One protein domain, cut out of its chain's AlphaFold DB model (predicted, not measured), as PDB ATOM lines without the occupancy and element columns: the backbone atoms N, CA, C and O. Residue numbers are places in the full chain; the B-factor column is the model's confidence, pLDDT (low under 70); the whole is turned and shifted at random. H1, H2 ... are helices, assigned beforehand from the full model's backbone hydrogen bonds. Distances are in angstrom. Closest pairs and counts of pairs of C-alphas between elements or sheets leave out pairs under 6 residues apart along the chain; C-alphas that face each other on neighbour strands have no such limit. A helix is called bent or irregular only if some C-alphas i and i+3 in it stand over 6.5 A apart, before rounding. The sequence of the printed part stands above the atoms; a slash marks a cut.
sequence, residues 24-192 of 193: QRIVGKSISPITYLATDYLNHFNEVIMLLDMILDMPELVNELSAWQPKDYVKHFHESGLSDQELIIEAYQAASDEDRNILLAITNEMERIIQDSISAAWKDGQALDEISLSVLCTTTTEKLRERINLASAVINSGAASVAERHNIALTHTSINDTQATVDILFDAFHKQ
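This is residues 24 to 192 of the 193 residues of an uncharacterized protein of Alphaproteobacteria bacterium (UniProt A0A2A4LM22). Two long helices, H5 and H6, lie side by side as a hairpin in the middle, with H1 lengthwise over H6 on one side and H8 crossing both on the other. On H1's side, short H2 folds back near H1's end, and a small hairpin, H3 and H4, lies near H1's beginning; short H7 makes a corner after H6. The printed part has 169 residues, with eight named helices, H1 to H8 in chain order, and no named strand: all helix. It is compact, with a radius of gyration of the C-alphas of 17.2 A and spans of 50 by 39 by 27 A.

H6, residues 130 to 157, and H5, residues 97 to 120, form a helical hairpin at a shallow tilt of 4 degrees; their closest C-alphas, Leu 103 and Ala 151, are 5.9 A apart. H1, residues 39 to 55, touches H6, opposite ways at 13 degrees, closest at C-alphas Leu 52 and Cys 137, 5.3 A. H1 is only just irregular, C-alphas 41 and 44 being 6.9 A apart. H2, residues 59 to 67, forms a helical hairpin with H1, touching its residues 48 to 55 alone; C-alphas Ile 55 and Leu 61 are closest, 5.5 A. H3, residues 73 to 79, and H4, residues 85 to 94, form another, closest at C-alphas Phe 77 and Gln 85, 5.5 A. H8, residues 178 to 190, touches H5 about perpendicular, 77 degrees, closest at C-alphas Ala 105 and Gln 179, 6.3 A. H7, residues 159 to 165, only just touches H6, with 3 pairs of C-alphas within 8 A, only at the corner. Every O i to N i+4 pair is within hydrogen-bond range in H3 to H8, against 9 of 13 in H1 and 3 of 5 in H2.

H6 is 40.1 A long, H5 34.0 A and H1 25.7 A. H1 begins at C-alpha 39 (-34.781, 39.957, -44.067); H8 ends at C-alpha 190 (-39.682, 38.560, -23.086).

The farthest C-alphas, Gln 24 and Asp 124, are 54.8 A apart. The printed part has no cut; the link H7 to H8 is long. Residues 169 to 177 and 190 to 192 have pLDDT under 70.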
ATOM      1  N   GLN A  24     -25.295  52.240 -51.262       88.94
ATOM      2  CA  GLN A  24     -26.264  52.764 -52.237       88.94
ATOM      3  C   GLN A  24     -26.970  51.652 -53.022       88.94
ATOM      4  O   GLN A  24     -28.146  51.784 -53.351       88.94
ATOM      5  N   ARG A  25     -26.273  50.544 -53.299       91.44
ATOM      6  CA  ARG A  25     -26.820  49.403 -54.047       91.44
ATOM      7  C   ARG A  25     -27.858  48.611 -53.253       91.44
ATOM      8  O   ARG A  25     -28.751  48.039 -53.872       91.44
ATOM      9  N   ILE A  26     -27.755  48.569 -51.922       91.94
ATOM     10  CA  ILE A  26     -28.683  47.813 -51.060       91.94
ATOM     11  C   ILE A  26     -29.958  48.587 -50.688       91.94
ATOM     12  O   ILE A  26     -30.946  47.974 -50.289       91.94
ATOM     13  N   VAL A  27     -29.972  49.918 -50.832       87.12
ATOM     14  CA  VAL A  27     -31.146  50.745 -50.506       87.12
ATOM     15  C   VAL A  27     -32.354  50.333 -51.353       87.12
ATOM     16  O   VAL A  27     -32.275  50.236 -52.576       87.12
ATOM     17  N   GLY A  28     -33.495  50.120 -50.690       83.56
ATOM     18  CA  GLY A  28     -34.748  49.720 -51.340       83.56
ATOM     19  C   GLY A  28     -34.838  48.231 -51.694       83.56
ATOM     20  O   GLY A  28     -35.820  47.823 -52.308       83.56
ATOM     21  N   LYS A  29     -33.843  47.426 -51.306       89.88
ATOM     22  CA  LYS A  29     -33.873  45.960 -51.387       89.88
ATOM     23  C   LYS A  29     -34.206  45.368 -50.019       89.88
ATOM     24  O   LYS A  29     -34.254  46.079 -49.018       89.88
ATOM     25  N   SER A  30     -34.388  44.057 -49.956       89.62
ATOM     26  CA  SER A  30     -34.633  43.313 -48.716       89.62
ATOM     27  C   SER A  30     -33.391  43.120 -47.835       89.62
ATOM     28  O   SER A  30     -33.277  42.147 -47.093       89.62
ATOM     29  N   ILE A  31     -32.447  44.059 -47.909       95.06
ATOM     30  CA  ILE A  31     -31.196  44.077 -47.155       95.06
ATOM     31  C   ILE A  31     -31.253  45.269 -46.202       95.06
ATOM     32  O   ILE A  31     -31.504  46.400 -46.621       95.06
ATOM     33  N   SER A  32     -30.996  45.027 -44.920       94.50
ATOM     34  CA  SER A  32     -30.923  46.081 -43.913       94.50
ATOM     35  C   SER A  32     -29.764  47.035 -44.222       94.50
ATOM     36  O   SER A  32     -28.619  46.586 -44.293       94.50
ATOM     37  N   PRO A  33     -29.997  48.355 -44.349       92.75
ATOM     38  CA  PRO A  33     -28.916  49.321 -44.553       92.75
ATOM     39  C   PRO A  33     -28.044  49.505 -43.302       92.75
ATOM     40  O   PRO A  33     -26.972  50.099 -43.380       92.75
ATOM     41  N   ILE A  34     -28.507  49.014 -42.145       92.69
ATOM     42  CA  ILE A  34     -27.801  49.118 -40.864       92.69
ATOM     43  C   ILE A  34     -26.828  47.950 -40.703       92.69
ATOM     44  O   ILE A  34     -25.653  48.168 -40.422       92.69
ATOM     45  N   THR A  35     -27.304  46.719 -40.900       95.44
ATOM     46  CA  THR A  35     -26.523  45.500 -40.611       95.44
ATOM     47  C   THR A  35     -26.024  44.777 -41.849       95.44
ATOM     48  O   THR A  35     -25.185  43.891 -41.727       95.44
ATOM     49  N   TYR A  36     -26.517  45.142 -43.038       96.38
ATOM     50  CA  TYR A  36     -26.223  44.478 -44.311       96.38
ATOM     51  C   TYR A  36     -26.742  43.028 -44.385       96.38
ATOM     52  O   TYR A  36     -26.402  42.285 -45.305       96.38
ATOM     53  N   LEU A  37     -27.607  42.633 -43.443       97.06
ATOM     54  CA  LEU A  37     -28.276  41.333 -43.402       97.06
ATOM     55  C   LEU A  37     -29.641  41.409 -44.095       97.06
ATOM     56  O   LEU A  37     -30.343  42.417 -43.994       97.06
ATOM     57  N   ALA A  38     -30.027  40.345 -44.794       96.25
ATOM     58  CA  ALA A  38     -31.261  40.286 -45.563       96.25
ATOM     59  C   ALA A  38     -32.420  39.700 -44.752       96.25
ATOM     60  O   ALA A  38     -32.298  38.637 -44.140       96.25
ATOM     61  N   THR A  39     -33.569  40.372 -44.789       90.94
ATOM     62  CA  THR A  39     -34.781  39.957 -44.067       90.94
ATOM     63  C   THR A  39     -35.395  38.688 -44.650       90.94
ATOM     64  O   THR A  39     -35.937  37.882 -43.899       90.94
ATOM     65  N   ASP A  40     -35.245  38.460 -45.962       94.62
ATOM     66  CA  ASP A  40     -35.712  37.239 -46.641       94.62
ATOM     67  C   ASP A  40     -35.046  35.959 -46.127       94.62
ATOM     68  O   ASP A  40     -35.516  34.857 -46.422       94.62
ATOM     69  N   TYR A  41     -33.967  36.069 -45.342       96.06
ATOM     70  CA  TYR A  41     -33.384  34.900 -44.699       96.06
ATOM     71  C   TYR A  41     -34.394  34.235 -43.767       96.06
ATOM     72  O   TYR A  41     -34.441  33.018 -43.700       96.06
ATOM     73  N   LEU A  42     -35.268  34.998 -43.104       96.31
ATOM     74  CA  LEU A  42     -36.225  34.437 -42.149       96.31
ATOM     75  C   LEU A  42     -37.430  33.749 -42.810       96.31
ATOM     76  O   LEU A  42     -38.176  33.047 -42.128       96.31
ATOM     77  N   ASN A  43     -37.614  33.892 -44.128       93.94
ATOM     78  CA  ASN A  43     -38.784  33.351 -44.825       93.94
ATOM     79  C   ASN A  43     -38.892  31.827 -44.705       93.94
ATOM     80  O   ASN A  43     -39.984  31.324 -44.471       93.94
ATOM     81  N   HIS A  44     -37.777  31.097 -44.765       93.75
ATOM     82  CA  HIS A  44     -37.815  29.634 -44.664       93.75
ATOM     83  C   HIS A  44     -38.201  29.123 -43.261       93.75
ATOM     84  O   HIS A  44     -38.663  27.993 -43.133       93.75
ATOM     85  N   PHE A  45     -38.074  29.950 -42.214       97.38
ATOM     86  CA  PHE A  45     -38.632  29.654 -40.888       97.38
ATOM     87  C   PHE A  45     -40.122  30.013 -40.807       97.38
ATOM     88  O   PHE A  45     -40.900  29.288 -40.191       97.38
ATOM     89  N   ASN A  46     -40.544  31.100 -41.465       96.69
ATOM     90  CA  ASN A  46     -41.965  31.446 -41.583       96.69
ATOM     91  C   ASN A  46     -42.752  30.357 -42.326       96.69
ATOM     92  O   ASN A  46     -43.869  30.039 -41.931       96.69
ATOM     93  N   GLU A  47     -42.162  29.745 -43.353       96.81
ATOM     94  CA  GLU A  47     -42.736  28.590 -44.054       96.81
ATOM     95  C   GLU A  47     -42.959  27.398 -43.110       96.81
ATOM     96  O   GLU A  47     -43.995  26.741 -43.189       96.81
ATOM     97  N   VAL A  48     -42.045  27.157 -42.162       97.94
ATOM     98  CA  VAL A  48     -42.227  26.120 -41.133       97.94
ATOM     99  C   VAL A  48     -43.375  26.466 -40.193       97.94
ATOM    100  O   VAL A  48     -44.179  25.592 -39.893       97.94
ATOM    101  N   ILE A  49     -43.503  27.723 -39.757       98.12
ATOM    102  CA  ILE A  49     -44.656  28.158 -38.949       98.12
ATOM    103  C   ILE A  49     -45.963  27.937 -39.710       98.12
ATOM    104  O   ILE A  49     -46.905  27.391 -39.146       98.12
ATOM    105  N   MET A  50     -46.014  28.318 -40.988       97.81
ATOM    106  CA  MET A  50     -47.190  28.077 -41.822       97.81
ATOM    107  C   MET A  50     -47.518  26.584 -41.905       97.81
ATOM    108  O   MET A  50     -48.678  26.209 -41.769       97.81
ATOM    109  N   LEU A  51     -46.508  25.729 -42.071       98.19
ATOM    110  CA  LEU A  51     -46.687  24.280 -42.108       98.19
ATOM    111  C   LEU A  51     -47.178  23.718 -40.764       98.19
ATOM    112  O   LEU A  51     -48.085  22.892 -40.748       98.19
ATOM    113  N   LEU A  52     -46.629  24.185 -39.639       98.06
ATOM    114  CA  LEU A  52     -47.077  23.813 -38.292       98.06
ATOM    115  C   LEU A  52     -48.532  24.215 -38.043       98.06
ATOM    116  O   LEU A  52     -49.287  23.418 -37.488       98.06
ATOM    117  N   ASP A  53     -48.930  25.411 -38.478       97.62
ATOM    118  CA  ASP A  53     -50.309  25.891 -38.371       97.62
ATOM    119  C   ASP A  53     -51.251  25.037 -39.247       97.62
ATOM    120  O   ASP A  53     -52.349  24.695 -38.814       97.62
ATOM    121  N   MET A  54     -50.814  24.612 -40.439       97.62
ATOM    122  CA  MET A  54     -51.592  23.725 -41.319       97.62
ATOM    123  C   MET A  54     -51.741  22.298 -40.770       97.62
ATOM    124  O   MET A  54     -52.784  21.679 -40.972       97.62
ATOM    125  N   ILE A  55     -50.735  21.777 -40.061       97.44
ATOM    126  CA  ILE A  55     -50.785  20.445 -39.428       97.44
ATOM    127  C   ILE A  55     -51.929  20.342 -38.408       97.44
ATOM    128  O   ILE A  55     -52.447  19.248 -38.194       97.44
ATOM    129  N   LEU A  56     -52.357  21.461 -37.809       95.31
ATOM    130  CA  LEU A  56     -53.467  21.479 -36.852       95.31
ATOM    131  C   LEU A  56     -54.792  21.018 -37.475       95.31
ATOM    132  O   LEU A  56     -55.569  20.347 -36.802       95.31
ATOM    133  N   ASP A  57     -55.024  21.357 -38.744       95.94
ATOM    134  CA  ASP A  57     -56.218  20.949 -39.493       95.94
ATOM    135  C   ASP A  57     -55.969  19.688 -40.343       95.94
ATOM    136  O   ASP A  57     -56.903  18.940 -40.634       95.94
ATOM    137  N   MET A  58     -54.717  19.453 -40.758       96.31
ATOM    138  CA  MET A  58     -54.304  18.343 -41.627       96.31
ATOM    139  C   MET A  58     -53.064  17.618 -41.063       96.31
ATOM    140  O   MET A  58     -51.939  17.857 -41.523       96.31
ATOM    141  N   PRO A  59     -53.235  16.718 -40.069       94.81
ATOM    142  CA  PRO A  59     -52.133  16.048 -39.370       94.81
ATOM    143  C   PRO A  59     -51.142  15.298 -40.271       94.81
ATOM    144  O   PRO A  59     -49.969  15.149 -39.927       94.81
ATOM    145  N   GLU A  60     -51.570  14.834 -41.445       93.88
ATOM    146  CA  GLU A  60     -50.737  14.130 -42.423       93.88
ATOM    147  C   GLU A  60     -49.546  14.953 -42.937       93.88
ATOM    148  O   GLU A  60     -48.531  14.372 -43.343       93.88
ATOM    149  N   LEU A  61     -49.630  16.287 -42.862       96.50
ATOM    150  CA  LEU A  61     -48.558  17.205 -43.250       96.50
ATOM    151  C   LEU A  61     -47.333  17.135 -42.327       96.50
ATOM    152  O   LEU A  61     -46.270  17.651 -42.673       96.50
ATOM    153  N   VAL A  62     -47.409  16.421 -41.198       95.94
ATOM    154  CA  VAL A  62     -46.241  16.120 -40.351       95.94
ATOM    155  C   VAL A  62     -45.125  15.396 -41.126       95.94
ATOM    156  O   VAL A  62     -43.939  15.534 -40.816       95.94
ATOM    157  N   ASN A  63     -45.481  14.667 -42.190       95.12
ATOM    158  CA  ASN A  63     -44.513  14.059 -43.102       95.12
ATOM    159  C   ASN A  63     -43.726  15.110 -43.898       95.12
ATOM    160  O   ASN A  63     -42.521  14.953 -44.084       95.12
ATOM    161  N   GLU A  64     -44.381  16.186 -44.341       96.50
ATOM    162  CA  GLU A  64     -43.717  17.293 -45.039       96.50
ATOM    163  C   GLU A  64     -42.791  18.051 -44.091       96.50
ATOM    164  O   GLU A  64     -41.655  18.357 -44.451       96.50
ATOM    165  N   LEU A  65     -43.224  18.257 -42.842       96.00
ATOM    166  CA  LEU A  65     -42.387  18.864 -41.806       96.00
ATOM    167  C   LEU A  65     -41.112  18.044 -41.579       96.00
ATOM    168  O   LEU A  65     -40.030  18.604 -41.436       96.00
ATOM    169  N   SER A  66     -41.218  16.716 -41.630       94.62
ATOM    170  CA  SER A  66     -40.079  15.803 -41.469       94.62
ATOM    171  C   SER A  66     -39.076  15.864 -42.630       94.62
ATOM    172  O   SER A  66     -37.928  15.449 -42.470       94.62
ATOM    173  N   ALA A  67     -39.484  16.377 -43.793       95.38
ATOM    174  CA  ALA A  67     -38.604  16.587 -44.939       95.38
ATOM    175  C   ALA A  67     -37.860  17.931 -44.884       95.38
ATOM    176  O   ALA A  67     -36.919  18.140 -45.656       95.38
ATOM    177  N   TRP A  68     -38.253  18.841 -43.986       96.06
ATOM    178  CA  TRP A  68     -37.582  20.123 -43.825       96.06
ATOM    179  C   TRP A  68     -36.140  19.934 -43.345       96.06
ATOM    180  O   TRP A  68     -35.841  19.070 -42.517       96.06
ATOM    181  N   GLN A  69     -35.230  20.753 -43.871       93.81
ATOM    182  CA  GLN A  69     -33.812  20.730 -43.528       93.81
ATOM    183  C   GLN A  69     -33.287  22.157 -43.336       93.81
ATOM    184  O   GLN A  69     -33.688  23.049 -44.093       93.81
ATOM    185  N   PRO A  70     -32.360  22.365 -42.385       93.19
ATOM    186  CA  PRO A  70     -31.725  23.659 -42.182       93.19
ATOM    187  C   PRO A  70     -30.921  24.084 -43.416       93.19
ATOM    188  O   PRO A  70     -30.397  23.251 -44.169       93.19
ATOM    189  N   LYS A  71     -30.803  25.398 -43.616       92.56
ATOM    190  CA  LYS A  71     -30.036  25.991 -44.714       92.56
ATOM    191  C   LYS A  71     -29.137  27.087 -44.177       92.56
ATOM    192  O   LYS A  71     -29.614  28.048 -43.588       92.56
ATOM    193  N   ASP A  72     -27.841  26.980 -44.458       92.19
ATOM    194  CA  ASP A  72     -26.920  28.066 -44.161       92.19
ATOM    195  C   ASP A  72     -27.283  29.322 -44.962       92.19
ATOM    196  O   ASP A  72     -27.774  29.244 -46.089       92.19
ATOM    197  N   TYR A  73     -27.010  30.491 -44.383       95.50
ATOM    198  CA  TYR A  73     -27.375  31.790 -44.952       95.50
ATOM    199  C   TYR A  73     -26.980  31.945 -46.424       95.50
ATOM    200  O   TYR A  73     -27.795  32.335 -47.258       95.50
ATOM    201  N   VAL A  74     -25.730  31.626 -46.765       94.81
ATOM    202  CA  VAL A  74     -25.213  31.821 -48.126       94.81
ATOM    203  C   VAL A  74     -25.862  30.835 -49.098       94.81
ATOM    204  O   VAL A  74     -26.300  31.242 -50.176       94.81
ATOM    205  N   LYS A  75     -25.989  29.559 -48.720       93.50
ATOM    206  CA  LYS A  75     -26.689  28.554 -49.526       93.50
ATOM    207  C   LYS A  75     -28.165  28.877 -49.719       93.50
ATOM    208  O   LYS A  75     -28.645  28.745 -50.841       93.50
ATOM    209  N   HIS A  76     -28.866  29.339 -48.680       94.44
ATOM    210  CA  HIS A  76     -30.266  29.770 -48.777       94.44
ATOM    211  C   HIS A  76     -30.437  30.776 -49.911       94.44
ATOM    212  O   HIS A  76     -31.272  30.579 -50.790       94.44
ATOM    213  N   PHE A  77     -29.589  31.806 -49.958       95.19
ATOM    214  CA  PHE A  77     -29.681  32.812 -51.011       95.19
ATOM    215  C   PHE A  77     -29.245  32.307 -52.384       95.19
ATOM    216  O   PHE A  77     -29.908  32.657 -53.357       95.19
ATOM    217  N   HIS A  78     -28.230  31.443 -52.477       92.75
ATOM    218  CA  HIS A  78     -27.875  30.782 -53.740       92.75
ATOM    219  C   HIS A  78     -29.014  29.934 -54.326       92.75
ATOM    220  O   HIS A  78     -29.130  29.821 -55.544       92.75
ATOM    221  N   GLU A  79     -29.846  29.333 -53.476       91.44
ATOM    222  CA  GLU A  79     -30.967  28.482 -53.886       91.44
ATOM    223  C   GLU A  79     -32.302  29.246 -53.988       91.44
ATOM    224  O   GLU A  79     -33.273  28.704 -54.511       91.44
ATOM    225  N   SER A  80     -32.365  30.497 -53.516       88.25
ATOM    226  CA  SER A  80     -33.611  31.274 -53.384       88.25
ATOM    227  C   SER A  80     -34.230  31.731 -54.711       88.25
ATOM    228  O   SER A  80     -35.419  32.039 -54.765       88.25
ATOM    229  N   GLY A  81     -33.430  31.832 -55.778       88.25
ATOM    230  CA  GLY A  81     -33.865  32.391 -57.063       88.25
ATOM    231  C   GLY A  81     -34.101  33.908 -57.054       88.25
ATOM    232  O   GLY A  81     -34.618  34.446 -58.035       88.25
ATOM    233  N   LEU A  82     -33.721  34.617 -55.984       88.06
ATOM    234  CA  LEU A  82     -33.812  36.075 -55.916       88.06
ATOM    235  C   LEU A  82     -32.857  36.731 -56.923       88.06
ATOM    236  O   LEU A  82     -31.678  36.385 -57.004       88.06
ATOM    237  N   SER A  83     -33.341  37.751 -57.639       87.94
ATOM    238  CA  SER A  83     -32.533  38.491 -58.624       87.94
ATOM    239  C   SER A  83     -31.311  39.176 -58.011       87.94
ATOM    240  O   SER A  83     -30.328  39.421 -58.703       87.94
ATOM    241  N   ASP A  84     -31.372  39.470 -56.712       91.06
ATOM    242  CA  ASP A  84     -30.339  40.180 -55.963       91.06
ATOM    243  C   ASP A  84     -29.441  39.261 -55.118       91.06
ATOM    244  O   ASP A  84     -28.682  39.758 -54.290       91.06
ATOM    245  N   GLN A  85     -29.483  37.938 -55.320       92.62
ATOM    246  CA  GLN A  85     -28.734  36.962 -54.511       92.62
ATOM    247  C   GLN A  85     -27.233  37.283 -54.374       92.62
ATOM    248  O   GLN A  85     -26.685  37.209 -53.276       92.62
ATOM    249  N   GLU A  86     -26.566  37.708 -55.454       92.88
ATOM    250  CA  GLU A  86     -25.136  38.045 -55.417       92.88
ATOM    251  C   GLU A  86     -24.870  39.286 -54.560       92.88
ATOM    252  O   GLU A  86     -23.907  39.318 -53.797       92.88
ATOM    253  N   LEU A  87     -25.756  40.283 -54.634       94.56
ATOM    254  CA  LEU A  87     -25.664  41.490 -53.819       94.56
ATOM    255  C   LEU A  87     -25.972  41.200 -52.346       94.56
ATOM    256  O   LEU A  87     -25.327  41.775 -51.477       94.56
ATOM    257  N   ILE A  88     -26.915  40.299 -52.054       95.75
ATOM    258  CA  ILE A  88     -27.200  39.849 -50.683       95.75
ATOM    259  C   ILE A  88     -25.963  39.180 -50.078       95.75
ATOM    260  O   ILE A  88     -25.601  39.466 -48.937       95.75
ATOM    261  N   ILE A  89     -25.284  38.319 -50.840       95.44
ATOM    262  CA  ILE A  89     -24.069  37.634 -50.385       95.44
ATOM    263  C   ILE A  89     -22.909  38.626 -50.227       95.44
ATOM    264  O   ILE A  89     -22.177  38.556 -49.240       95.44
ATOM    265  N   GLU A  90     -22.753  39.580 -51.149       95.12
ATOM    266  CA  GLU A  90     -21.763  40.659 -51.037       95.12
ATOM    267  C   GLU A  90     -22.007  41.515 -49.781       95.12
ATOM    268  O   GLU A  90     -21.072  41.796 -49.031       95.12
ATOM    269  N   ALA A  91     -23.264  41.883 -49.513       96.00
ATOM    270  CA  ALA A  91     -23.660  42.645 -48.331       96.00
ATOM    271  C   ALA A  91     -23.394  41.856 -47.042       96.00
ATOM    272  O   ALA A  91     -22.780  42.380 -46.115       96.00
ATOM    273  N   TYR A  92     -23.735  40.568 -47.025       96.38
ATOM    274  CA  TYR A  92     -23.437  39.678 -45.906       96.38
ATOM    275  C   TYR A  92     -21.933  39.588 -45.607       96.38
ATOM    276  O   TYR A  92     -21.532  39.570 -44.448       96.38
ATOM    277  N   GLN A  93     -21.069  39.586 -46.626       94.75
ATOM    278  CA  GLN A  93     -19.614  39.611 -46.426       94.75
ATOM    279  C   GLN A  93     -19.103  40.943 -45.857       94.75
ATOM    280  O   GLN A  93     -18.050  40.965 -45.220       94.75
ATOM    281  N   ALA A  94     -19.827  42.042 -46.089       94.19
ATOM    282  CA  ALA A  94     -19.526  43.359 -45.536       94.19
ATOM    283  C   ALA A  94     -20.117  43.584 -44.130       94.19
ATOM    284  O   ALA A  94     -19.705  44.522 -43.447       94.19
ATOM    285  N   ALA A  95     -21.057  42.737 -43.694       95.06
ATOM    286  CA  ALA A  95     -21.681  42.808 -42.378       95.06
ATOM    287  C   ALA A  95     -20.671  42.579 -41.239       95.06
ATOM    288  O   ALA A  95     -19.669  41.862 -41.380       95.06
ATOM    289  N   SER A  96     -20.962  43.157 -40.071       94.19
ATOM    290  CA  SER A  96     -20.139  42.966 -38.875       94.19
ATOM    291  C   SER A  96     -20.101  41.483 -38.466       94.19
ATOM    292  O   SER A  96     -21.050  40.730 -38.702       94.19
ATOM    293  N   ASP A  97     -18.989  41.022 -37.883       91.94
ATOM    294  CA  ASP A  97     -18.908  39.648 -37.358       91.94
ATOM    295  C   ASP A  97     -19.905  39.435 -36.211       91.94
ATOM    296  O   ASP A  97     -20.476  38.359 -36.075       91.94
ATOM    297  N   GLU A  98     -20.135  40.468 -35.403       89.12
ATOM    298  CA  GLU A  98     -21.053  40.430 -34.268       89.12
ATOM    299  C   GLU A  98     -22.501  40.180 -34.710       89.12
ATOM    300  O   GLU A  98     -23.110  39.206 -34.269       89.12
ATOM    301  N   ASP A  99     -23.028  40.980 -35.644       92.06
ATOM    302  CA  ASP A  99     -24.407  40.827 -36.130       92.06
ATOM    303  C   ASP A  99     -24.606  39.482 -36.835       92.06
ATOM    304  O   ASP A  99     -25.627  38.818 -36.643       92.06
ATOM    305  N   ARG A 100     -23.608  39.044 -37.616       95.12
ATOM    306  CA  ARG A 100     -23.630  37.730 -38.270       95.12
ATOM    307  C   ARG A 100     -23.679  36.597 -37.257       95.12
ATOM    308  O   ARG A 100     -24.528  35.721 -37.380       95.12
ATOM    309  N   ASN A 101     -22.790  36.609 -36.268       92.56
ATOM    310  CA  ASN A 101     -22.706  35.541 -35.277       92.56
ATOM    311  C   ASN A 101     -23.971  35.464 -34.420       92.56
ATOM    312  O   ASN A 101     -24.445  34.365 -34.146       92.56
ATOM    313  N   ILE A 102     -24.548  36.607 -34.040       91.62
ATOM    314  CA  ILE A 102     -25.790  36.643 -33.263       91.62
ATOM    315  C   ILE A 102     -26.977  36.152 -34.095       91.62
ATOM    316  O   ILE A 102     -27.734  35.309 -33.615       91.62
ATOM    317  N   LEU A 103     -27.120  36.590 -35.352       94.62
ATOM    318  CA  LEU A 103     -28.171  36.070 -36.232       94.62
ATOM    319  C   LEU A 103     -28.036  34.553 -36.436       94.62
ATOM    320  O   LEU A 103     -29.026  33.823 -36.338       94.62
ATOM    321  N   LEU A 104     -26.821  34.067 -36.701       94.31
ATOM    322  CA  LEU A 104     -26.560  32.637 -36.870       94.31
ATOM    323  C   LEU A 104     -26.855  31.852 -35.590       94.31
ATOM    324  O   LEU A 104     -27.446  30.784 -35.664       94.31
ATOM    325  N   ALA A 105     -26.520  32.374 -34.413       92.62
ATOM    326  CA  ALA A 105     -26.831  31.704 -33.154       92.62
ATOM    327  C   ALA A 105     -28.347  31.606 -32.898       92.62
ATOM    328  O   ALA A 105     -28.827  30.525 -32.564       92.62
ATOM    329  N   ILE A 106     -29.111  32.680 -33.141       94.00
ATOM    330  CA  ILE A 106     -30.583  32.655 -33.024       94.00
ATOM    331  C   ILE A 106     -31.184  31.651 -34.016       94.00
ATOM    332  O   ILE A 106     -32.075  30.876 -33.675       94.00
ATOM    333  N   THR A 107     -30.698  31.647 -35.257       95.75
ATOM    334  CA  THR A 107     -31.224  30.755 -36.303       95.75
ATOM    335  C   THR A 107     -30.846  29.296 -36.060       95.75
ATOM    336  O   THR A 107     -31.714  28.441 -36.184       95.75
ATOM    337  N   ASN A 108     -29.650  29.008 -35.542       94.81
ATOM    338  CA  ASN A 108     -29.276  27.672 -35.063       94.81
ATOM    339  C   ASN A 108     -30.178  27.177 -33.914       94.81
ATOM    340  O   ASN A 108     -30.446  25.979 -33.809       94.81
ATOM    341  N   GLU A 109     -30.649  28.065 -33.031       94.50
ATOM    342  CA  GLU A 109     -31.628  27.702 -31.997       94.50
ATOM    343  C   GLU A 109     -32.988  27.358 -32.618       94.50
ATOM    344  O   GLU A 109     -33.583  26.344 -32.254       94.50
ATOM    345  N   MET A 110     -33.455  28.143 -33.596       96.94
ATOM    346  CA  MET A 110     -34.680  27.832 -34.347       96.94
ATOM    347  C   MET A 110     -34.576  26.491 -35.075       96.94
ATOM    348  O   MET A 110     -35.492  25.678 -34.988       96.94
ATOM    349  N   GLU A 111     -33.451  26.226 -35.741       97.25
ATOM    350  CA  GLU A 111     -33.174  24.939 -36.384       97.25
ATOM    351  C   GLU A 111     -33.251  23.787 -35.378       97.25
ATOM    352  O   GLU A 111     -33.907  22.782 -35.650       97.25
ATOM    353  N   ARG A 112     -32.648  23.941 -34.191       96.38
ATOM    354  CA  ARG A 112     -32.717  22.934 -33.123       96.38
ATOM    355  C   ARG A 112     -34.149  22.709 -32.648       96.38
ATOM    356  O   ARG A 112     -34.564  21.561 -32.556       96.38
ATOM    357  N   ILE A 113     -34.910  23.778 -32.403       97.31
ATOM    358  CA  ILE A 113     -36.327  23.695 -32.015       97.31
ATOM    359  C   ILE A 113     -37.116  22.894 -33.057       97.31
ATOM    360  O   ILE A 113     -37.877  22.005 -32.687       97.31
ATOM    361  N   ILE A 114     -36.912  23.165 -34.348       98.19
ATOM    362  CA  ILE A 114     -37.606  22.453 -35.428       98.19
ATOM    363  C   ILE A 114     -37.214  20.974 -35.449       98.19
ATOM    364  O   ILE A 114     -38.093  20.121 -35.516       98.19
ATOM    365  N   GLN A 115     -35.923  20.652 -35.360       97.44
ATOM    366  CA  GLN A 115     -35.442  19.264 -35.380       97.44
ATOM    367  C   GLN A 115     -35.893  18.462 -34.151       97.44
ATOM    368  O   GLN A 115     -36.278  17.294 -34.277       97.44
ATOM    369  N   ASP A 116     -35.902  19.087 -32.975       97.38
ATOM    370  CA  ASP A 116     -36.418  18.488 -31.745       97.38
ATOM    371  C   ASP A 116     -37.927  18.243 -31.857       97.38
ATOM    372  O   ASP A 116     -38.403  17.169 -31.486       97.38
ATOM    373  N   SER A 117     -38.682  19.187 -32.429       97.44
ATOM    374  CA  SER A 117     -40.116  19.020 -32.675       97.44
ATOM    375  C   SER A 117     -40.413  17.957 -33.728       97.44
ATOM    376  O   SER A 117     -41.310  17.149 -33.513       97.44
ATOM    377  N   ILE A 118     -39.642  17.880 -34.817       96.94
ATOM    378  CA  ILE A 118     -39.737  16.774 -35.783       96.94
ATOM    379  C   ILE A 118     -39.522  15.456 -35.047       96.94
ATOM    380  O   ILE A 118     -40.361  14.569 -35.132       96.94
ATOM    381  N   SER A 119     -38.452  15.338 -34.262       96.12
ATOM    382  CA  SER A 119     -38.153  14.114 -33.511       96.12
ATOM    383  C   SER A 119     -39.265  13.753 -32.520       96.12
ATOM    384  O   SER A 119     -39.634  12.588 -32.412       96.12
ATOM    385  N   ALA A 120     -39.826  14.743 -31.821       96.31
ATOM    386  CA  ALA A 120     -40.902  14.554 -30.851       96.31
ATOM    387  C   ALA A 120     -42.251  14.207 -31.496       96.31
ATOM    388  O   ALA A 120     -43.068  13.546 -30.858       96.31
ATOM    389  N   ALA A 121     -42.486  14.616 -32.747       96.25
ATOM    390  CA  ALA A 121     -43.706  14.308 -33.488       96.25
ATOM    391  C   ALA A 121     -43.837  12.816 -33.836       96.25
ATOM    392  O   ALA A 121     -44.927  12.369 -34.196       96.25
ATOM    393  N   TRP A 122     -42.756  12.043 -33.698       94.62
ATOM    394  CA  TRP A 122     -42.711  10.616 -33.987       94.62
ATOM    395  C   TRP A 122     -42.381   9.797 -32.738       94.62
ATOM    396  O   TRP A 122     -41.419  10.058 -32.018       94.62
ATOM    397  N   LYS A 123     -43.143   8.729 -32.512       90.19
ATOM    398  CA  LYS A 123     -42.909   7.744 -31.456       90.19
ATOM    399  C   LYS A 123     -43.016   6.338 -32.033       90.19
ATOM    400  O   LYS A 123     -44.005   6.005 -32.674       90.19
ATOM    401  N   ASP A 124     -41.986   5.519 -31.826       89.81
ATOM    402  CA  ASP A 124     -41.928   4.126 -32.305       89.81
ATOM    403  C   ASP A 124     -42.238   3.965 -33.815       89.81
ATOM    404  O   ASP A 124     -42.785   2.955 -34.256       89.81
ATOM    405  N   GLY A 125     -41.880   4.970 -34.627       87.75
ATOM    406  CA  GLY A 125     -42.119   4.987 -36.077       87.75
ATOM    407  C   GLY A 125     -43.533   5.402 -36.500       87.75
ATOM    408  O   GLY A 125     -43.872   5.283 -37.676       87.75
ATOM    409  N   GLN A 126     -44.356   5.888 -35.570       91.00
ATOM    410  CA  GLN A 126     -45.690   6.424 -35.833       91.00
ATOM    411  C   GLN A 126     -45.773   7.887 -35.402       91.00
ATOM    412  O   GLN A 126     -45.130   8.287 -34.432       91.00
ATOM    413  N   ALA A 127     -46.551   8.686 -36.131       92.19
ATOM    414  CA  ALA A 127     -46.837  10.053 -35.717       92.19
ATOM    415  C   ALA A 127     -47.622  10.046 -34.394       92.19
ATOM    416  O   ALA A 127     -48.350   9.092 -34.099       92.19
ATOM    417  N   LEU A 128     -47.466  11.105 -33.600       94.38
ATOM    418  CA  LEU A 128     -48.284  11.337 -32.411       94.38
ATOM    419  C   LEU A 128     -49.783  11.358 -32.748       94.38
ATOM    420  O   LEU A 128     -50.187  11.630 -33.879       94.38
ATOM    421  N   ASP A 129     -50.617  11.099 -31.737       95.00
ATOM    422  CA  ASP A 129     -52.052  11.340 -31.853       95.00
ATOM    423  C   ASP A 129     -52.347  12.835 -32.062       95.00
ATOM    424  O   ASP A 129     -51.550  13.701 -31.699       95.00
ATOM    425  N   GLU A 130     -53.516  13.130 -32.627       94.00
ATOM    426  CA  GLU A 130     -53.931  14.477 -33.035       94.00
ATOM    427  C   GLU A 130     -53.838  15.517 -31.905       94.00
ATOM    428  O   GLU A 130     -53.379  16.637 -32.128       94.00
ATOM    429  N   ILE A 131     -54.195  15.143 -30.670       95.69
ATOM    430  CA  ILE A 131     -54.149  16.056 -29.519       95.69
ATOM    431  C   ILE A 131     -52.696  16.376 -29.169       95.69
ATOM    432  O   ILE A 131     -52.330  17.544 -29.022       95.69
ATOM    433  N   SER A 132     -51.856  15.348 -29.046       96.62
ATOM    434  CA  SER A 132     -50.437  15.519 -28.726       96.62
ATOM    435  C   SER A 132     -49.691  16.296 -29.817       96.62
ATOM    436  O   SER A 132     -48.856  17.148 -29.505       96.62
ATOM    437  N   LEU A 133     -50.017  16.046 -31.089       96.50
ATOM    438  CA  LEU A 133     -49.447  16.759 -32.230       96.50
ATOM    439  C   LEU A 133     -49.871  18.234 -32.241       96.50
ATOM    440  O   LEU A 133     -49.021  19.105 -32.403       96.50
ATOM    441  N   SER A 134     -51.146  18.528 -31.978       96.88
ATOM    442  CA  SER A 134     -51.659  19.900 -31.882       96.88
ATOM    443  C   SER A 134     -50.936  20.720 -30.804       96.88
ATOM    444  O   SER A 134     -50.500  21.850 -31.053       96.88
ATOM    445  N   VAL A 135     -50.726  20.135 -29.618       97.88
ATOM    446  CA  VAL A 135     -49.967  20.772 -28.526       97.88
ATOM    447  C   VAL A 135     -48.518  21.039 -28.937       97.88
ATOM    448  O   VAL A 135     -47.998  22.133 -28.690       97.88
ATOM    449  N   LEU A 136     -47.868  20.057 -29.568       98.00
ATOM    450  CA  LEU A 136     -46.496  20.178 -30.051       98.00
ATOM    451  C   LEU A 136     -46.366  21.292 -31.096       98.00
ATOM    452  O   LEU A 136     -45.496  22.152 -30.952       98.00
ATOM    453  N   CYS A 137     -47.237  21.311 -32.108       98.06
ATOM    454  CA  CYS A 137     -47.251  22.327 -33.158       98.06
ATOM    455  C   CYS A 137     -47.472  23.726 -32.582       98.06
ATOM    456  O   CYS A 137     -46.670  24.616 -32.848       98.06
ATOM    457  N   THR A 138     -48.468  23.897 -31.709       97.81
ATOM    458  CA  THR A 138     -48.775  25.193 -31.080       97.81
ATOM    459  C   THR A 138     -47.580  25.721 -30.284       97.81
ATOM    460  O   THR A 138     -47.122  26.840 -30.505       97.81
ATOM    461  N   THR A 139     -46.999  24.874 -29.426       97.56
ATOM    462  CA  THR A 139     -45.830  25.233 -28.604       97.56
ATOM    463  C   THR A 139     -44.604  25.552 -29.466       97.56
ATOM    464  O   THR A 139     -43.807  26.431 -29.137       97.56
ATOM    465  N   THR A 140     -44.416  24.821 -30.566       97.94
ATOM    466  CA  THR A 140     -43.297  25.042 -31.490       97.94
ATOM    467  C   THR A 140     -43.470  26.360 -32.238       97.94
ATOM    468  O   THR A 140     -42.526  27.148 -32.295       97.94
ATOM    469  N   THR A 141     -44.671  26.638 -32.749       98.12
ATOM    470  CA  THR A 141     -45.003  27.893 -33.432       98.12
ATOM    471  C   THR A 141     -44.745  29.103 -32.536       98.12
ATOM    472  O   THR A 141     -44.114  30.060 -32.986       98.12
ATOM    473  N   GLU A 142     -45.173  29.070 -31.272       96.62
ATOM    474  CA  GLU A 142     -44.936  30.158 -30.312       96.62
ATOM    475  C   GLU A 142     -43.439  30.432 -30.129       96.62
ATOM    476  O   GLU A 142     -42.980  31.550 -30.376       96.62
ATOM    477  N   LYS A 143     -42.657  29.386 -29.826       95.38
ATOM    478  CA  LYS A 143     -41.201  29.505 -29.676       95.38
ATOM    479  C   LYS A 143     -40.548  30.079 -30.929       95.38
ATOM    480  O   LYS A 143     -39.701  30.962 -30.820       95.38
ATOM    481  N   LEU A 144     -40.923  29.601 -32.117       97.38
ATOM    482  CA  LEU A 144     -40.350  30.085 -33.373       97.38
ATOM    483  C   LEU A 144     -40.698  31.550 -33.633       97.38
ATOM    484  O   LEU A 144     -39.805  32.318 -33.979       97.38
ATOM    485  N   ARG A 145     -41.948  31.974 -33.410       96.56
ATOM    486  CA  ARG A 145     -42.357  33.380 -33.575       96.56
ATOM    487  C   ARG A 145     -41.533  34.311 -32.688       96.56
ATOM    488  O   ARG A 145     -41.079  35.353 -33.153       96.56
ATOM    489  N   GLU A 146     -41.282  33.918 -31.443       94.06
ATOM    490  CA  GLU A 146     -40.432  34.676 -30.520       94.06
ATOM    491  C   GLU A 146     -38.998  34.840 -31.058       94.06
ATOM    492  O   GLU A 146     -38.468  35.954 -31.075       94.06
ATOM    493  N   ARG A 147     -38.377  33.761 -31.557       94.38
ATOM    494  CA  ARG A 147     -37.011  33.818 -32.113       94.38
ATOM    495  C   ARG A 147     -36.954  34.568 -33.444       94.38
ATOM    496  O   ARG A 147     -36.002  35.311 -33.666       94.38
ATOM    497  N   ILE A 148     -37.970  34.449 -34.299       96.06
ATOM    498  CA  ILE A 148     -38.071  35.214 -35.551       96.06
ATOM    499  C   ILE A 148     -38.174  36.710 -35.261       96.06
ATOM    500  O   ILE A 148     -37.521  37.508 -35.937       96.06
ATOM    501  N   ASN A 149     -38.941  37.106 -34.243       94.38
ATOM    502  CA  ASN A 149     -39.035  38.504 -33.826       94.38
ATOM    503  C   ASN A 149     -37.682  39.035 -33.337       94.38
ATOM    504  O   ASN A 149     -37.268  40.124 -33.745       94.38
ATOM    505  N   LEU A 150     -36.957  38.254 -32.530       93.06
ATOM    506  CA  LEU A 150     -35.612  38.614 -32.080       93.06
ATOM    507  C   LEU A 150     -34.622  38.710 -33.252       93.06
ATOM    508  O   LEU A 150     -33.919  39.714 -33.384       93.06
ATOM    509  N   ALA A 151     -34.599  37.717 -34.143       95.25
ATOM    510  CA  ALA A 151     -33.755  37.722 -35.337       95.25
ATOM    511  C   ALA A 151     -34.067  38.922 -36.245       95.25
ATOM    512  O   ALA A 151     -33.156  39.595 -36.725       95.25
ATOM    513  N   SER A 152     -35.349  39.250 -36.420       95.62
ATOM    514  CA  SER A 152     -35.794  40.432 -37.164       95.62
ATOM    515  C   SER A 152     -35.305  41.725 -36.515       95.62
ATOM    516  O   SER A 152     -34.881  42.644 -37.217       95.62
ATOM    517  N   ALA A 153     -35.328  41.820 -35.183       93.88
ATOM    518  CA  ALA A 153     -34.804  42.977 -34.461       93.88
ATOM    519  C   ALA A 153     -33.285  43.123 -34.642       93.88
ATOM    520  O   ALA A 153     -32.806  44.237 -34.857       93.88
ATOM    521  N   VAL A 154     -32.539  42.014 -34.623       93.81
ATOM    522  CA  VAL A 154     -31.095  42.001 -34.906       93.81
ATOM    523  C   VAL A 154     -30.824  42.428 -36.346       93.81
ATOM    524  O   VAL A 154     -30.026  43.333 -36.550       93.81
ATOM    525  N   ILE A 155     -31.525  41.879 -37.343       95.81
ATOM    526  CA  ILE A 155     -31.359  42.274 -38.754       95.81
ATOM    527  C   ILE A 155     -31.618  43.775 -38.936       95.81
ATOM    528  O   ILE A 155     -30.847  44.468 -39.599       95.81
ATOM    529  N   ASN A 156     -32.680  44.309 -38.339       94.56
ATOM    530  CA  ASN A 156     -33.086  45.690 -38.587       94.56
ATOM    531  C   ASN A 156     -32.342  46.730 -37.744       94.56
ATOM    532  O   ASN A 156     -32.333  47.896 -38.121       94.56
ATOM    533  N   SER A 157     -31.757  46.363 -36.603       92.00
ATOM    534  CA  SER A 157     -31.169  47.341 -35.671       92.00
ATOM    535  C   SER A 157     -29.741  47.021 -35.228       92.00
ATOM    536  O   SER A 157     -29.089  47.896 -34.665       92.00
ATOM    537  N   GLY A 158     -29.245  45.813 -35.486       91.81
ATOM    538  CA  GLY A 158     -27.957  45.322 -34.996       91.81
ATOM    539  C   GLY A 158     -28.030  44.774 -33.569       91.81
ATOM    540  O   GLY A 158     -28.828  45.233 -32.744       91.81
ATOM    541  N   ALA A 159     -27.186  43.790 -33.263       86.94
ATOM    542  CA  ALA A 159     -27.171  43.076 -31.986       86.94
ATOM    543  C   ALA A 159     -26.886  44.007 -30.797       86.94
ATOM    544  O   ALA A 159     -27.601  43.968 -29.795       86.94
ATOM    545  N   ALA A 160     -25.913  44.911 -30.942       84.62
ATOM    546  CA  ALA A 160     -25.574  45.899 -29.919       84.62
ATOM    547  C   ALA A 160     -26.755  46.819 -29.568       84.62
ATOM    548  O   ALA A 160     -27.008  47.084 -28.395       84.62
ATOM    549  N   SER A 161     -27.533  47.252 -30.567       85.69
ATOM    550  CA  SER A 161     -28.713  48.095 -30.338       85.69
ATOM    551  C   SER A 161     -29.850  47.333 -29.656       85.69
ATOM    552  O   SER A 161     -30.587  47.904 -28.849       85.69
ATOM    553  N   VAL A 162     -30.028  46.045 -29.972       83.19
ATOM    554  CA  VAL A 162     -30.982  45.194 -29.245       83.19
ATOM    555  C   VAL A 162     -30.543  45.076 -27.782       83.19
ATOM    556  O   VAL A 162     -31.345  45.349 -26.896       83.19
ATOM    557  N   ALA A 163     -29.272  44.777 -27.513       81.38
ATOM    558  CA  ALA A 163     -28.752  44.666 -26.148       81.38
ATOM    559  C   ALA A 163     -28.893  45.969 -25.339       81.38
ATOM    560  O   ALA A 163     -29.363  45.944 -24.200       81.38
ATOM    561  N   GLU A 164     -28.546  47.115 -25.935       80.19
ATOM    562  CA  GLU A 164     -28.624  48.429 -25.286       80.19
ATOM    563  C   GLU A 164     -30.061  48.789 -24.890       80.19
ATOM    564  O   GLU A 164     -30.297  49.206 -23.755       80.19
ATOM    565  N   ARG A 165     -31.045  48.552 -25.772       77.81
ATOM    566  CA  ARG A 165     -32.475  48.769 -25.467       77.81
ATOM    567  C   ARG A 165     -32.949  48.007 -24.230       77.81
ATOM    568  O   ARG A 165     -33.910  48.420 -23.581       77.81
ATOM    569  N   HIS A 166     -32.265  46.921 -23.905       71.94
ATOM    570  CA  HIS A 166     -32.570  46.046 -22.787       71.94
ATOM    571  C   HIS A 166     -31.585  46.194 -21.608       71.94
ATOM    572  O   HIS A 166     -31.654  45.411 -20.662       71.94
ATOM    573  N   ASN A 167     -30.713  47.215 -21.614       71.31
ATOM    574  CA  ASN A 167     -29.668  47.454 -20.606       71.31
ATOM    575  C   ASN A 167     -28.749  46.237 -20.370       71.31
ATOM    576  O   ASN A 167     -28.310  45.984 -19.245       71.31
ATOM    577  N   ILE A 168     -28.461  45.479 -21.427       71.19
ATOM    578  CA  ILE A 168     -27.557  44.330 -21.389       71.19
ATOM    579  C   ILE A 168     -26.156  44.784 -21.800       71.19
ATOM    580  O   ILE A 168     -25.968  45.361 -22.870       71.19
ATOM    581  N   ALA A 169     -25.156  44.482 -20.972       65.75
ATOM    582  CA  ALA A 169     -23.761  44.618 -21.369       65.75
ATOM    583  C   ALA A 169     -23.359  43.409 -22.226       65.75
ATOM    584  O   ALA A 169     -23.286  42.294 -21.714       65.75
ATOM    585  N   LEU A 170     -23.071  43.631 -23.509       64.06
ATOM    586  CA  LEU A 170     -22.417  42.627 -24.347       64.06
ATOM    587  C   LEU A 170     -20.949  42.547 -23.924       64.06
ATOM    588  O   LEU A 170     -20.127  43.384 -24.302       64.06
ATOM    589  N   THR A 171     -20.607  41.594 -23.061       55.03
ATOM    590  CA  THR A 171     -19.207  41.361 -22.711       55.03
ATOM    591  C   THR A 171     -18.488  40.773 -23.917       55.03
ATOM    592  O   THR A 171     -18.709  39.636 -24.310       55.03
ATOM    593  N   HIS A 172     -17.585  41.547 -24.518       53.22
ATOM    594  CA  HIS A 172     -16.626  41.009 -25.476       53.22
ATOM    595  C   HIS A 172     -15.791  39.934 -24.766       53.22
ATOM    596  O   HIS A 172     -15.010  40.288 -23.881       53.22
ATOM    597  N   THR A 173     -15.913  38.654 -25.136       39.44
ATOM    598  CA  THR A 173     -14.797  37.784 -25.580       39.44
ATOM    599  C   THR A 173     -15.225  36.311 -25.694       39.44
ATOM    600  O   THR A 173     -15.644  35.688 -24.727       39.44
ATOM    601  N   SER A 174     -14.897  35.730 -26.853       38.19
ATOM    602  CA  SER A 174     -14.885  34.301 -27.201       38.19
ATOM    603  C   SER A 174     -16.216  33.694 -27.650       38.19
ATOM    604  O   SER A 174     -17.261  33.881 -27.050       38.19
ATOM    605  N   ILE A 175     -16.121  32.889 -28.707       44.69
ATOM    606  CA  ILE A 175     -17.177  32.160 -29.433       44.69
ATOM    607  C   ILE A 175     -18.081  31.299 -28.516       44.69
ATOM    608  O   ILE A 175     -19.174  30.909 -28.915       44.69
ATOM    609  N   ASN A 176     -17.674  31.055 -27.266       48.03
ATOM    610  CA  ASN A 176     -18.493  30.378 -26.255       48.03
ATOM    611  C   ASN A 176     -19.551  31.283 -25.588       48.03
ATOM    612  O   ASN A 176     -20.444  30.758 -24.931       48.03
ATOM    613  N   ASP A 177     -19.475  32.607 -25.750       67.69
ATOM    614  CA  ASP A 177     -20.393  33.580 -25.133       67.69
ATOM    615  C   ASP A 177     -21.536  34.005 -26.080       67.69
ATOM    616  O   ASP A 177     -22.464  34.705 -25.687       67.69
ATOM    617  N   THR A 178     -21.521  33.566 -27.346       74.31
ATOM    618  CA  THR A 178     -22.568  33.926 -28.320       74.31
ATOM    619  C   THR A 178     -23.922  33.326 -27.944       74.31
ATOM    620  O   THR A 178     -24.925  34.028 -28.001       74.31
ATOM    621  N   GLN A 179     -23.964  32.061 -27.507       75.12
ATOM    622  CA  GLN A 179     -25.218  31.448 -27.053       75.12
ATOM    623  C   GLN A 179     -25.727  32.107 -25.768       75.12
ATOM    624  O   GLN A 179     -26.898  32.447 -25.694       75.12
ATOM    625  N   ALA A 180     -24.847  32.365 -24.797       75.06
ATOM    626  CA  ALA A 180     -25.228  33.077 -23.580       75.06
ATOM    627  C   ALA A 180     -25.751  34.488 -23.895       75.06
ATOM    628  O   ALA A 180     -26.729  34.935 -23.305       75.06
ATOM    629  N   THR A 181     -25.160  35.165 -24.881       77.00
ATOM    630  CA  THR A 181     -25.671  36.441 -25.389       77.00
ATOM    631  C   THR A 181     -27.069  36.292 -25.985       77.00
ATOM    632  O   THR A 181     -27.934  37.108 -25.680       77.00
ATOM    633  N   VAL A 182     -27.317  35.266 -26.806       79.88
ATOM    634  CA  VAL A 182     -28.657  34.989 -27.352       79.88
ATOM    635  C   VAL A 182     -29.660  34.737 -26.234       79.88
ATOM    636  O   VAL A 182     -30.707  35.374 -26.236       79.88
ATOM    637  N   ASP A 183     -29.321  33.900 -25.254       80.69
ATOM    638  CA  ASP A 183     -30.193  33.588 -24.120       80.69
ATOM    639  C   ASP A 183     -30.540  34.866 -23.334       80.69
ATOM    640  O   ASP A 183     -31.705  35.128 -23.038       80.69
ATOM    641  N   ILE A 184     -29.549  35.725 -23.069       80.12
ATOM    642  CA  ILE A 184     -29.747  37.004 -22.374       80.12
ATOM    643  C   ILE A 184     -30.618  37.962 -23.203       80.12
ATOM    644  O   ILE A 184     -31.528  38.597 -22.663       80.12
ATOM    645  N   LEU A 185     -30.349  38.084 -24.508       81.50
ATOM    646  CA  LEU A 185     -31.145  38.907 -25.423       81.50
ATOM    647  C   LEU A 185     -32.595  38.422 -25.470       81.50
ATOM    648  O   LEU A 185     -33.519  39.231 -25.412       81.50
ATOM    649  N   PHE A 186     -32.788  37.109 -25.532       80.06
ATOM    650  CA  PHE A 186     -34.089  36.467 -25.569       80.06
ATOM    651  C   PHE A 186     -34.876  36.682 -24.266       80.06
ATOM    652  O   PHE A 186     -36.028  37.129 -24.305       80.06
ATOM    653  N   ASP A 187     -34.239  36.459 -23.115       80.06
ATOM    654  CA  ASP A 187     -34.814  36.688 -21.784       80.06
ATOM    655  C   ASP A 187     -35.240  38.145 -21.581       80.06
ATOM    656  O   ASP A 187     -36.270  38.432 -20.962       80.06
ATOM    657  N   ALA A 188     -34.449  39.095 -22.077       74.50
ATOM    658  CA  ALA A 188     -34.783  40.505 -21.950       74.50
ATOM    659  C   ALA A 188     -35.867  40.958 -22.933       74.50
ATOM    660  O   ALA A 188     -36.662  41.832 -22.579       74.50
ATOM    661  N   PHE A 189     -35.940  40.335 -24.112       71.50
ATOM    662  CA  PHE A 189     -37.017  40.549 -25.077       71.50
ATOM    663  C   PHE A 189     -38.385  40.135 -24.502       71.50
ATOM    664  O   PHE A 189     -39.373  40.837 -24.706       71.50
ATOM    665  N   HIS A 190     -38.440  39.065 -23.697       69.44
ATOM    666  CA  HIS A 190     -39.682  38.560 -23.086       69.44
ATOM    667  C   HIS A 190     -40.208  39.395 -21.920       69.44
ATOM    668  O   HIS A 190     -41.411  39.445 -21.691       69.44
ATOM    669  N   LYS A 191     -39.340  40.090 -21.177       62.53
ATOM    670  CA  LYS A 191     -39.742  40.887 -20.000       62.53
ATOM    671  C   LYS A 191     -40.530  42.165 -20.334       62.53
ATOM    672  O   LYS A 191     -40.814  42.944 -19.425       62.53
ATOM    673  N   GLN A 192     -40.851  42.409 -21.605       54.06
ATOM    674  CA  GLN A 192     -41.585  43.591 -22.076       54.06
ATOM    675  C   GLN A 192     -42.961  43.282 -22.691       54.06
ATOM    676  O   GLN A 192     -43.646  44.231 -23.077       54.06
TER     677      GLN A 192